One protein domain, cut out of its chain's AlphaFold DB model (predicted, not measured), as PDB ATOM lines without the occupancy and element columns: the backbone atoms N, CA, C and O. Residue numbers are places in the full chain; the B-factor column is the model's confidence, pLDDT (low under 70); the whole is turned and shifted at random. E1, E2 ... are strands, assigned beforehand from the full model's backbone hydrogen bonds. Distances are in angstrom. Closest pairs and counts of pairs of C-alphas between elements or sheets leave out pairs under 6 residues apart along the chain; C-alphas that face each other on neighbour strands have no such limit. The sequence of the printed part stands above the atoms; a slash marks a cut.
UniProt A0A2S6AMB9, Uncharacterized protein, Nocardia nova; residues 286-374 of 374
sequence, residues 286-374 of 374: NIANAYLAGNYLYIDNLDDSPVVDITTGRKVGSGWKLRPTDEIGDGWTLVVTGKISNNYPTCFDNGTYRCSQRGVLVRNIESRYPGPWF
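What this domain is: This is residues 286 to 374 of the 374 residues of an uncharacterized protein of Nocardia nova (UniProt A0A2S6AMB9). Two small antiparallel sheets make the two halves of this domain: a strongly twisted one of four strands, E1 to E4, and a smaller one of three strands, E5 to E7, meeting where the end of E1 comes near E5. A long loop, residues 338 to 359, joins E6 to E7, and the tail after E7, residues 364 to 374, folds back toward the link between E4 and E5. The printed part has 89 residues with no named helix and seven named strands in the order E1 to E7; the class is all strand, though under half of the residues, 39, are in named strands. Each sheet is a meander, each strand the antiparallel neighbour of the one before. The whole is compact, with a radius of gyration of the C-alphas of 12.6 A and spans of 32 by 32 by 19 A.

How they stand to each other: E1, residues 287 to 293, and E2, residues 296 to 301, form a hairpin at 162 degrees, with N 291 and O 298 within hydrogen-bond range at 2.9 A. E3, residues 306 to 309, is antiparallel to E2 at 157 degrees, with N 297 and O 308 at 2.9 A. E4, residues 314 to 318, is antiparallel to E3 at 145 degrees, with N 309 and O 314 at 2.9 A. E1 and E4 are the edge strands. In the other sheet E5, residues 322 to 328, and E6, residues 332 to 337, form a hairpin at 149 degrees, with N 325 and O 334 at 2.9 A. E7, residues 360 to 363, is antiparallel to E6 at 142 degrees, with N 335 and O 360 at 2.9 A. Between the sheets, the closest C-alphas of E1 and E5 are those of Ala 293 and Pro 324, 5.9 A apart. E4 and E5 are apart, although they follow each other in the chain.

Where its parts are: E1 begins at C-alpha 287, (76.147, 133.304, 20.085), and measures 16.6 A from first to last C-alpha. E2 measures 15.5 A, E3 9.8 A and E4 11.5 A. E5 begins at C-alpha 322, (78.525, 146.893, 9.075), and measures 16.9 A; E6 measures 16.5 A. E7 measures 9.8 A and ends at C-alpha 363, (71.919, 150.869, -3.544).

The domain as a whole: The two C-alphas farthest apart, those of Leu 302 and Asp 330, are 35.7 A apart. The printed part has no cut and ends at the chain's last residue, Phe 374. The link from E6 to E7, 22 residues, is long; within it residues 348 to 349 pair antiparallel with residues 352 to 353. The other links between named strands are tight. The mean pLDDT of the printed part is 83.4, and it is under 70 at residues 341, 343, 345 and 367 to 374.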
ATOM      1  N   ASN A 286      78.809 130.084  20.969       92.81
ATOM      2  CA  ASN A 286      78.801 131.200  21.922       92.81
ATOM      3  C   ASN A 286      78.068 132.447  21.389       92.81
ATOM      4  O   ASN A 286      78.542 133.574  21.546       92.81
ATOM      5  N   ILE A 287      76.923 132.238  20.730       92.06
ATOM      6  CA  ILE A 287      76.147 133.304  20.085       92.06
ATOM      7  C   ILE A 287      75.598 134.254  21.151       92.06
ATOM      8  O   ILE A 287      74.757 133.870  21.965       92.06
ATOM      9  N   ALA A 288      76.045 135.506  21.115       89.75
ATOM     10  CA  ALA A 288      75.406 136.598  21.836       89.75
ATOM     11  C   ALA A 288      74.228 137.148  21.020       89.75
ATOM     12  O   ALA A 288      73.130 137.295  21.550       89.75
ATOM     13  N   ASN A 289      74.444 137.394  19.722       90.81
ATOM     14  CA  ASN A 289      73.407 137.784  18.767       90.81
ATOM     15  C   ASN A 289      73.665 137.152  17.396       90.81
ATOM     16  O   ASN A 289      74.809 136.870  17.038       90.81
ATOM     17  N   ALA A 290      72.612 136.979  16.603       92.12
ATOM     18  CA  ALA A 290      72.724 136.548  15.217       92.12
ATOM     19  C   ALA A 290      71.830 137.400  14.318       92.12
ATOM     20  O   ALA A 290      70.719 137.764  14.704       92.12
ATOM     21  N   TYR A 291      72.321 137.698  13.115       92.00
ATOM     22  CA  TYR A 291      71.606 138.504  12.137       92.00
ATOM     23  C   TYR A 291      71.685 137.894  10.743       92.00
ATOM     24  O   TYR A 291      72.739 137.423  10.319       92.00
ATOM     25  N   LEU A 292      70.580 137.940  10.012       91.75
ATOM     26  CA  LEU A 292      70.471 137.421   8.658       91.75
ATOM     27  C   LEU A 292      70.445 138.556   7.632       91.75
ATOM     28  O   LEU A 292      69.690 139.515   7.787       91.75
ATOM     29  N   ALA A 293      71.233 138.412   6.565       89.44
ATOM     30  CA  ALA A 293      71.107 139.222   5.361       89.44
ATOM     31  C   ALA A 293      71.428 138.410   4.102       89.44
ATOM     32  O   ALA A 293      72.565 137.981   3.887       89.44
ATOM     33  N   GLY A 294      70.419 138.205   3.257       86.06
ATOM     34  CA  GLY A 294      70.509 137.340   2.084       86.06
ATOM     35  C   GLY A 294      70.970 135.932   2.471       86.06
ATOM     36  O   GLY A 294      70.334 135.262   3.282       86.06
ATOM     37  N   ASN A 295      72.107 135.505   1.919       89.56
ATOM     38  CA  ASN A 295      72.713 134.200   2.203       89.56
ATOM     39  C   ASN A 295      73.741 134.232   3.345       89.56
ATOM     40  O   ASN A 295      74.459 133.254   3.543       89.56
ATOM     41  N   TYR A 296      73.855 135.339   4.074       92.12
ATOM     42  CA  TYR A 296      74.893 135.513   5.081       92.12
ATOM     43  C   TYR A 296      74.302 135.616   6.481       92.12
ATOM     44  O   TYR A 296      73.415 136.432   6.742       92.12
ATOM     45  N   LEU A 297      74.836 134.799   7.386       93.88
ATOM     46  CA  LEU A 297      74.574 134.857   8.815       93.88
ATOM     47  C   LEU A 297      75.737 135.578   9.502       93.88
ATOM     48  O   LEU A 297      76.875 135.111   9.467       93.88
ATOM     49  N   TYR A 298      75.440 136.713  10.120       93.31
ATOM     50  CA  TYR A 298      76.362 137.513  10.914       93.31
ATOM     51  C   TYR A 298      76.202 137.088  12.365       93.31
ATOM     52  O   TYR A 298      75.134 137.269  12.948       93.31
ATOM     53  N   ILE A 299      77.245 136.503  12.938       92.75
ATOM     54  CA  ILE A 299      77.234 136.042  14.325       92.75
ATOM     55  C   ILE A 299      78.057 137.025  15.154       92.75
ATOM     56  O   ILE A 299      79.205 137.312  14.818       92.75
ATOM     57  N   ASP A 300      77.451 137.544  16.217       91.31
ATOM     58  CA  ASP A 300      78.119 138.259  17.304       91.31
ATOM     59  C   ASP A 300      78.429 137.229  18.388       91.31
ATOM     60  O   ASP A 300      77.518 136.657  18.997       91.31
ATOM     61  N   ASN A 301      79.710 136.947  18.586       90.25
ATOM     62  CA  ASN A 301      80.190 136.029  19.609       90.25
ATOM     63  C   ASN A 301      81.473 136.567  20.250       90.25
ATOM     64  O   ASN A 301      82.034 137.574  19.819       90.25
ATOM     65  N   LEU A 302      81.931 135.892  21.305       79.94
ATOM     66  CA  LEU A 302      83.109 136.303  22.077       79.94
ATOM     67  C   LEU A 302      84.440 136.150  21.321       79.94
ATOM     68  O   LEU A 302      85.464 136.618  21.817       79.94
ATOM     69  N   ASP A 303      84.424 135.499  20.158       85.69
ATOM     70  CA  ASP A 303      85.613 135.134  19.400       85.69
ATOM     71  C   ASP A 303      85.854 136.122  18.246       85.69
ATOM     72  O   ASP A 303      86.217 137.278  18.461       85.69
ATOM     73  N   ASP A 304      85.679 135.679  16.999       89.38
ATOM     74  CA  ASP A 304      86.007 136.448  15.801       89.38
ATOM     75  C   ASP A 304      84.789 137.063  15.106       89.38
ATOM     76  O   ASP A 304      84.958 137.672  14.050       89.38
ATOM     77  N   SER A 305      83.583 136.938  15.678       91.50
ATOM     78  CA  SER A 305      82.321 137.447  15.117       91.50
ATOM     79  C   SER A 305      82.195 137.131  13.617       91.50
ATOM     80  O   SER A 305      82.369 138.017  12.769       91.50
ATOM     81  N   PRO A 306      81.993 135.856  13.246       93.38
ATOM     82  CA  PRO A 306      82.100 135.423  11.864       93.38
ATOM     83  C   PRO A 306      80.900 135.858  11.017       93.38
ATOM     84  O   PRO A 306      79.776 136.010  11.499       93.38
ATOM     85  N   VAL A 307      81.142 135.974   9.711       93.44
ATOM     86  CA  VAL A 307      80.099 135.978   8.680       93.44
ATOM     87  C   VAL A 307      80.137 134.623   7.988       93.44
ATOM     88  O   VAL A 307      81.180 134.219   7.465       93.44
ATOM     89  N   VAL A 308      79.017 133.910   7.996       93.50
ATOM     90  CA  VAL A 308      78.892 132.550   7.459       93.50
ATOM     91  C   VAL A 308      77.961 132.562   6.255       93.50
ATOM     92  O   VAL A 308      76.850 133.077   6.336       93.50
ATOM     93  N   ASP A 309      78.396 131.973   5.144       93.00
ATOM     94  CA  ASP A 309      77.506 131.676   4.021       93.00
ATOM     95  C   ASP A 309      76.636 130.469   4.384       93.00
ATOM     96  O   ASP A 309      77.137 129.357   4.561       93.00
ATOM     97  N   ILE A 310      75.327 130.681   4.496       92.88
ATOM     98  CA  ILE A 310      74.375 129.667   4.966       92.88
ATOM     99  C   ILE A 310      74.178 128.526   3.962       92.88
ATOM    100  O   ILE A 310      73.702 127.461   4.342       92.88
ATOM    101  N   THR A 311      74.552 128.726   2.695       89.38
ATOM    102  CA  THR A 311      74.428 127.712   1.637       89.38
ATOM    103  C   THR A 311      75.591 126.726   1.644       89.38
ATOM    104  O   THR A 311      75.426 125.563   1.285       89.38
ATOM    105  N   THR A 312      76.773 127.171   2.082       90.62
ATOM    106  CA  THR A 312      77.986 126.338   2.138       90.62
ATOM    107  C   THR A 312      78.417 125.993   3.563       90.62
ATOM    108  O   THR A 312      79.253 125.110   3.753       90.62
ATOM    109  N   GLY A 313      77.892 126.702   4.564       90.31
ATOM    110  CA  GLY A 313      78.320 126.634   5.961       90.31
ATOM    111  C   GLY A 313      79.722 127.200   6.210       90.31
ATOM    112  O   GLY A 313      80.261 127.031   7.303       90.31
ATOM    113  N   ARG A 314      80.352 127.834   5.213       92.38
ATOM    114  CA  ARG A 314      81.730 128.326   5.321       92.38
ATOM    115  C   ARG A 314      81.767 129.738   5.885       92.38
ATOM    116  O   ARG A 314      80.972 130.595   5.501       92.38
ATOM    117  N   LYS A 315      82.759 129.996   6.739       93.44
ATOM    118  CA  LYS A 315      83.122 131.355   7.140       93.44
ATOM    119  C   LYS A 315      83.659 132.110   5.922       93.44
ATOM    120  O   LYS A 315      84.648 131.690   5.326       93.44
ATOM    121  N   VAL A 316      83.007 133.212   5.577       92.75
ATOM    122  CA  VAL A 316      83.394 134.124   4.487       92.75
ATOM    123  C   VAL A 316      83.943 135.453   5.009       92.75
ATOM    124  O   VAL A 316      84.407 136.278   4.229       92.75
ATOM    125  N   GLY A 317      83.897 135.659   6.326       90.25
ATOM    126  CA  GLY A 317      84.271 136.909   6.968       90.25
ATOM    127  C   GLY A 317      84.379 136.810   8.484       90.25
ATOM    128  O   GLY A 317      83.935 135.826   9.074       90.25
ATOM    129  N   SER A 318      84.945 137.839   9.109       91.81
ATOM    130  CA  SER A 318      85.093 137.964  10.567       91.81
ATOM    131  C   SER A 318      85.163 139.434  10.975       91.81
ATOM    132  O   SER A 318      85.600 140.267  10.181       91.81
ATOM    133  N   GLY A 319      84.791 139.742  12.217       88.56
ATOM    134  CA  GLY A 319      84.958 141.063  12.823       88.56
ATOM    135  C   GLY A 319      84.133 142.159  12.151       88.56
ATOM    136  O   GLY A 319      84.582 143.302  12.092       88.56
ATOM    137  N   TRP A 320      82.966 141.799  11.608       88.50
ATOM    138  CA  TRP A 320      82.107 142.694  10.835       88.50
ATOM    139  C   TRP A 320      81.720 143.950  11.635       88.50
ATOM    140  O   TRP A 320      81.353 143.882  12.809       88.50
ATOM    141  N   LYS A 321      81.781 145.120  10.986       85.12
ATOM    142  CA  LYS A 321      81.378 146.414  11.575       85.12
ATOM    143  C   LYS A 321      80.161 147.032  10.914       85.12
ATOM    144  O   LYS A 321      79.631 148.021  11.421       85.12
ATOM    145  N   LEU A 322      79.718 146.480   9.796       87.00
ATOM    146  CA  LEU A 322      78.525 146.893   9.075       87.00
ATOM    147  C   LEU A 322      77.686 145.661   8.774       87.00
ATOM    148  O   LEU A 322      78.218 144.574   8.547       87.00
ATOM    149  N   ARG A 323      76.369 145.840   8.745       87.75
ATOM    150  CA  ARG A 323      75.464 144.790   8.284       87.75
ATOM    151  C   ARG A 323      74.193 145.365   7.673       87.75
ATOM    152  O   ARG A 323      73.705 146.397   8.147       87.75
ATOM    153  N   PRO A 324      73.619 144.684   6.675       88.88
ATOM    154  CA  PRO A 324      72.235 144.901   6.296       88.88
ATOM    155  C   PRO A 324      71.286 144.578   7.448       88.88
ATOM    156  O   PRO A 324      71.544 143.672   8.247       88.88
ATOM    157  N   THR A 325      70.167 145.286   7.499       85.88
ATOM    158  CA  THR A 325      69.071 144.976   8.426       85.88
ATOM    159  C   THR A 325      67.776 144.695   7.691       85.88
ATOM    160  O   THR A 325      67.052 143.790   8.090       85.88
ATOM    161  N   ASP A 326      67.509 145.441   6.617       85.19
ATOM    162  CA  ASP A 326      66.230 145.429   5.919       85.19
ATOM    163  C   ASP A 326      66.416 145.732   4.427       85.19
ATOM    164  O   ASP A 326      67.227 146.578   4.042       85.19
ATOM    165  N   GLU A 327      65.636 145.058   3.586       85.88
ATOM    166  CA  GLU A 327      65.466 145.408   2.175       85.88
ATOM    167  C   GLU A 327      64.388 146.490   2.062       85.88
ATOM    168  O   GLU A 327      63.338 146.395   2.698       85.88
ATOM    169  N   ILE A 328      64.672 147.540   1.293       84.75
ATOM    170  CA  ILE A 328      63.793 148.693   1.094       84.75
ATOM    171  C   ILE A 328      63.536 148.818  -0.407       84.75
ATOM    172  O   ILE A 328      64.348 149.388  -1.129       84.75
ATOM    173  N   GLY A 329      62.412 148.282  -0.882       75.75
ATOM    174  CA  GLY A 329      62.036 148.321  -2.295       75.75
ATOM    175  C   GLY A 329      63.074 147.764  -3.272       75.75
ATOM    176  O   GLY A 329      64.056 147.113  -2.898       75.75
ATOM    177  N   ASP A 330      62.851 148.052  -4.552       70.69
ATOM    178  CA  ASP A 330      63.642 147.506  -5.652       70.69
ATOM    179  C   ASP A 330      65.031 148.144  -5.723       70.69
ATOM    180  O   ASP A 330      65.297 149.145  -6.393       70.69
ATOM    181  N   GLY A 331      65.952 147.510  -5.004       82.06
ATOM    182  CA  GLY A 331      67.374 147.772  -5.112       82.06
ATOM    183  C   GLY A 331      67.942 148.700  -4.047       82.06
ATOM    184  O   GLY A 331      69.007 149.267  -4.285       82.06
ATOM    185  N   TRP A 332      67.297 148.842  -2.887       88.38
ATOM    186  CA  TRP A 332      67.911 149.496  -1.732       88.38
ATOM    187  C   TRP A 332      67.923 148.596  -0.501       88.38
ATOM    188  O   TRP A 332      67.035 147.782  -0.264       88.38
ATOM    189  N   THR A 333      68.957 148.763   0.312       89.00
ATOM    190  CA  THR A 333      69.127 148.035   1.565       89.00
ATOM    191  C   THR A 333      69.512 149.011   2.661       89.00
ATOM    192  O   THR A 333      70.394 149.858   2.485       89.00
ATOM    193  N   LEU A 334      68.844 148.891   3.806       89.19
ATOM    194  CA  LEU A 334      69.226 149.581   5.024       89.19
ATOM    195  C   LEU A 334      70.428 148.871   5.648       89.19
ATOM    196  O   LEU A 334      70.392 147.670   5.915       89.19
ATOM    197  N   VAL A 335      71.480 149.640   5.902       88.81
ATOM    198  CA  VAL A 335      72.729 149.181   6.507       88.81
ATOM    199  C   VAL A 335      72.957 149.948   7.793       88.81
ATOM    200  O   VAL A 335      72.834 151.172   7.806       88.81
ATOM    201  N   VAL A 336      73.339 149.251   8.858       87.88
ATOM    202  CA  VAL A 336      73.715 149.871  10.134       87.88
ATOM    203  C   VAL A 336      75.119 149.474  10.561       87.88
ATOM    204  O   VAL A 336      75.675 148.468  10.116       87.88
ATOM    205  N   THR A 337      75.690 150.279  11.451       84.69
ATOM    206  CA  THR A 337      76.970 149.999  12.097       84.69
ATOM    207  C   THR A 337      76.815 148.980  13.218       84.69
ATOM    208  O   THR A 337      76.168 149.265  14.223       84.69
ATOM    209  N   GLY A 338      77.482 147.840  13.074       77.75
ATOM    210  CA  GLY A 338      77.698 146.845  14.113       77.75
ATOM    211  C   GLY A 338      76.415 146.236  14.671       77.75
ATOM    212  O   GLY A 338      75.391 146.104  13.991       77.75
ATOM    213  N   LYS A 339      76.502 145.810  15.932       75.81
ATOM    214  CA  LYS A 339      75.348 145.314  16.678       75.81
ATOM    215  C   LYS A 339      74.394 146.449  17.024       75.81
ATOM    216  O   LYS A 339      74.802 147.590  17.245       75.81
ATOM    217  N   ILE A 340      73.124 146.093  17.131       70.62
ATOM    218  CA  ILE A 340      72.099 147.017  17.589       70.62
ATOM    219  C   ILE A 340      72.155 147.069  19.123       70.62
ATOM    220  O   ILE A 340      71.994 146.050  19.788       70.62
ATOM    221  N   SER A 341      72.418 148.244  19.702       69.88
ATOM    222  CA  SER A 341      72.687 148.386  21.150       69.88
ATOM    223  C   SER A 341      71.482 148.118  22.046       69.88
ATOM    224  O   SER A 341      71.664 147.826  23.224       69.88
ATOM    225  N   ASN A 342      70.265 148.214  21.509       71.62
ATOM    226  CA  ASN A 342      69.038 147.831  22.204       71.62
ATOM    227  C   ASN A 342      68.612 146.379  21.910       71.62
ATOM    228  O   ASN A 342      67.489 146.010  22.226       71.62
ATOM    229  N   ASN A 343      69.505 145.556  21.338       69.31
ATOM    230  CA  ASN A 343      69.310 144.130  21.034       69.31
ATOM    231  C   ASN A 343      68.120 143.808  20.111       69.31
ATOM    232  O   ASN A 343      67.710 142.652  20.028       69.31
ATOM    233  N   TYR A 344      67.583 144.793  19.385       70.75
ATOM    234  CA  TYR A 344      66.593 144.512  18.348       70.75
ATOM    235  C   TYR A 344      67.264 143.772  17.175       70.75
ATOM    236  O   TYR A 344      68.388 144.114  16.797       70.75
ATOM    237  N   PRO A 345      66.617 142.747  16.598       69.06
ATOM    238  CA  PRO A 345      67.171 141.987  15.477       69.06
ATOM    239  C   PRO A 345      67.090 142.759  14.146       69.06
ATOM    240  O   PRO A 345      68.049 142.750  13.364       69.06
ATOM    241  N   THR A 346      65.985 143.476  13.924       78.50
ATOM    242  CA  THR A 346      65.721 144.366  12.780       78.50
ATOM    243  C   THR A 346      65.728 145.831  13.208       78.50
ATOM    244  O   THR A 346      65.609 146.144  14.394       78.50
ATOM    245  N   CYS A 347      65.855 146.750  12.243       84.00
ATOM    246  CA  CYS A 347      65.691 148.172  12.540       84.00
ATOM    247  C   CYS A 347      64.268 148.668  12.397       84.00
ATOM    248  O   CYS A 347      63.950 149.673  13.023       84.00
ATOM    249  N   PHE A 348      63.430 147.983  11.627       83.88
ATOM    250  CA  PHE A 348      62.009 148.275  11.560       83.88
ATOM    251  C   PHE A 348      61.206 147.205  12.292       83.88
ATOM    252  O   PHE A 348      61.378 146.011  12.044       83.88
ATOM    253  N   ASP A 349      60.327 147.666  13.173       78.38
ATOM    254  CA  ASP A 349      59.368 146.868  13.929       78.38
ATOM    255  C   ASP A 349      57.991 147.523  13.779       78.38
ATOM    256  O   ASP A 349      57.850 148.718  14.063       78.38
ATOM    257  N   ASN A 350      57.021 146.778  13.240       76.00
ATOM    258  CA  ASN A 350      55.717 147.290  12.796       76.00
ATOM    259  C   ASN A 350      55.843 148.627  12.040       76.00
ATOM    260  O   ASN A 350      55.307 149.658  12.441       76.00
ATOM    261  N   GLY A 351      56.687 148.635  11.003       78.81
ATOM    262  CA  GLY A 351      56.917 149.806  10.153       78.81
ATOM    263  C   GLY A 351      57.721 150.945  10.796       78.81
ATOM    264  O   GLY A 351      58.157 151.835  10.079       78.81
ATOM    265  N   THR A 352      57.992 150.918  12.106       83.00
ATOM    266  CA  THR A 352      58.665 152.002  12.841       83.00
ATOM    267  C   THR A 352      60.137 151.690  13.092       83.00
ATOM    268  O   THR A 352      60.489 150.581  13.494       83.00
ATOM    269  N   TYR A 353      61.016 152.675  12.913       86.38
ATOM    270  CA  TYR A 353      62.445 152.529  13.173       86.38
ATOM    271  C   TYR A 353      62.747 152.466  14.676       86.38
ATOM    272  O   TYR A 353      62.427 153.387  15.427       86.38
ATOM    273  N   ARG A 354      63.387 151.384  15.129       85.00
ATOM    274  CA  ARG A 354      63.719 151.122  16.541       85.00
ATOM    275  C   ARG A 354      65.211 151.108  16.840       85.00
ATOM    276  O   ARG A 354      65.595 151.123  18.006       85.00
ATOM    277  N   CYS A 355      66.064 151.075  15.824       83.69
ATOM    278  CA  CYS A 355      67.508 151.054  16.025       83.69
ATOM    279  C   CYS A 355      68.026 152.339  16.675       83.69
ATOM    280  O   CYS A 355      67.679 153.442  16.267       83.69
ATOM    281  N   SER A 356      68.937 152.206  17.640       83.06
ATOM    282  CA  SER A 356      69.702 153.353  18.156       83.06
ATOM    283  C   SER A 356      70.796 153.805  17.182       83.06
ATOM    284  O   SER A 356      71.196 154.966  17.164       83.06
ATOM    285  N   GLN A 357      71.311 152.875  16.383       83.00
ATOM    286  CA  GLN A 357      72.331 153.120  15.373       83.00
ATOM    287  C   GLN A 357      71.716 153.902  14.220       83.00
ATOM    288  O   GLN A 357      70.578 153.650  13.824       83.00
ATOM    289  N   ARG A 358      72.483 154.821  13.632       80.12
ATOM    290  CA  ARG A 358      72.063 155.510  12.414       80.12
ATOM    291  C   ARG A 358      72.283 154.595  11.217       80.12
ATOM    292  O   ARG A 358      73.413 154.203  10.935       80.12
ATOM    293  N   GLY A 359      71.209 154.294  10.504       86.00
ATOM    294  CA  GLY A 359      71.281 153.574   9.246       86.00
ATOM    295  C   GLY A 359      71.650 154.442   8.042       86.00
ATOM    296  O   GLY A 359      71.560 155.677   8.040       86.00
ATOM    297  N   VAL A 360      72.054 153.763   6.981       88.75
ATOM    298  CA  VAL A 360      72.320 154.328   5.661       88.75
ATOM    299  C   VAL A 360      71.633 153.453   4.627       88.75
ATOM    300  O   VAL A 360      71.695 152.231   4.709       88.75
ATOM    301  N   LEU A 361      70.973 154.083   3.657       89.50
ATOM    302  CA  LEU A 361      70.420 153.377   2.509       89.50
ATOM    303  C   LEU A 361      71.522 153.222   1.473       89.50
ATOM    304  O   LEU A 361      72.132 154.210   1.056       89.50
ATOM    305  N   VAL A 362      71.777 151.983   1.080       89.38
ATOM    306  CA  VAL A 362      72.780 151.624   0.082       89.38
ATOM    307  C   VAL A 362      72.068 151.005  -1.106       89.38
ATOM    308  O   VAL A 362      71.174 150.178  -0.935       89.38
ATOM    309  N   ARG A 363      72.460 151.424  -2.310       87.94
ATOM    310  CA  ARG A 363      71.919 150.869  -3.544       87.94
ATOM    311  C   ARG A 363      72.515 149.485  -3.791       87.94
ATOM    312  O   ARG A 363      73.731 149.305  -3.729       87.94
ATOM    313  N   ASN A 364      71.653 148.536  -4.101       83.50
ATOM    314  CA  ASN A 364      72.020 147.186  -4.486       83.50
ATOM    315  C   ASN A 364      72.673 147.190  -5.871       83.50
ATOM    316  O   ASN A 364      72.339 148.002  -6.736       83.50
ATOM    317  N   ILE A 365      73.594 146.257  -6.083       76.31
ATOM    318  CA  ILE A 365      74.225 145.992  -7.377       76.31
ATOM    319  C   ILE A 365      73.687 144.640  -7.843       76.31
ATOM    320  O   ILE A 365      73.697 143.682  -7.076       76.31
ATOM    321  N   GLU A 366      73.153 144.575  -9.067       71.62
ATOM    322  CA  GLU A 366      72.520 143.354  -9.610       71.62
ATOM    323  C   GLU A 366      71.426 142.780  -8.683       71.62
ATOM    324  O   GLU A 366      71.347 141.578  -8.432       71.62
ATOM    325  N   SER A 367      70.595 143.672  -8.125       64.62
ATOM    326  CA  SER A 367      69.507 143.348  -7.183       64.62
ATOM    327  C   SER A 367      69.954 142.675  -5.882       64.62
ATOM    328  O   SER A 367      69.130 142.137  -5.150       64.62
ATOM    329  N   ARG A 368      71.250 142.721  -5.558       66.81
ATOM    330  CA  ARG A 368      71.797 142.203  -4.304       66.81
ATOM    331  C   ARG A 368      72.587 143.272  -3.580       66.81
ATOM    332  O   ARG A 368      73.244 144.117  -4.189       66.81
ATOM    333  N   TYR A 369      72.548 143.216  -2.258       68.00
ATOM    334  CA  TYR A 369      73.446 144.026  -1.458       68.00
ATOM    335  C   TYR A 369      74.910 143.629  -1.766       68.00
ATOM    336  O   TYR A 369      75.234 142.444  -1.636       68.00
ATOM    337  N   PRO A 370      75.786 144.565  -2.193       59.03
ATOM    338  CA  PRO A 370      77.088 144.269  -2.818       59.03
ATOM    339  C   PRO A 370      78.209 143.718  -1.907       59.03
ATOM    340  O   PRO A 370      79.387 143.863  -2.219       59.03
ATOM    341  N   GLY A 371      77.869 143.028  -0.821       60.53
ATOM    342  CA  GLY A 371      78.801 142.235  -0.009       60.53
ATOM    343  C   GLY A 371      78.544 142.381   1.488       60.53
ATOM    344  O   GLY A 371      77.858 143.311   1.891       60.53
ATOM    345  N   PRO A 372      79.087 141.515   2.356       54.59
ATOM    346  CA  PRO A 372      79.380 141.946   3.714       54.59
ATOM    347  C   PRO A 372      80.521 142.971   3.646       54.59
ATOM    348  O   PRO A 372      81.615 142.654   3.180       54.59
ATOM    349  N   TRP A 373      80.277 144.210   4.076       59.38
ATOM    350  CA  TRP A 373      81.361 145.178   4.262       59.38
ATOM    351  C   TRP A 373      81.943 144.984   5.662       59.38
ATOM    352  O   TRP A 373      81.206 144.994   6.650       59.38
ATOM    353  N   PHE A 374      83.254 144.756   5.712       53.12
ATOM    354  CA  PHE A 374      84.010 144.470   6.932       53.12
ATOM    355  C   PHE A 374      84.275 145.725   7.764       53.12
ATOM    356  O   PHE A 374      84.742 146.734   7.186       53.12
TER     357      PHE A 374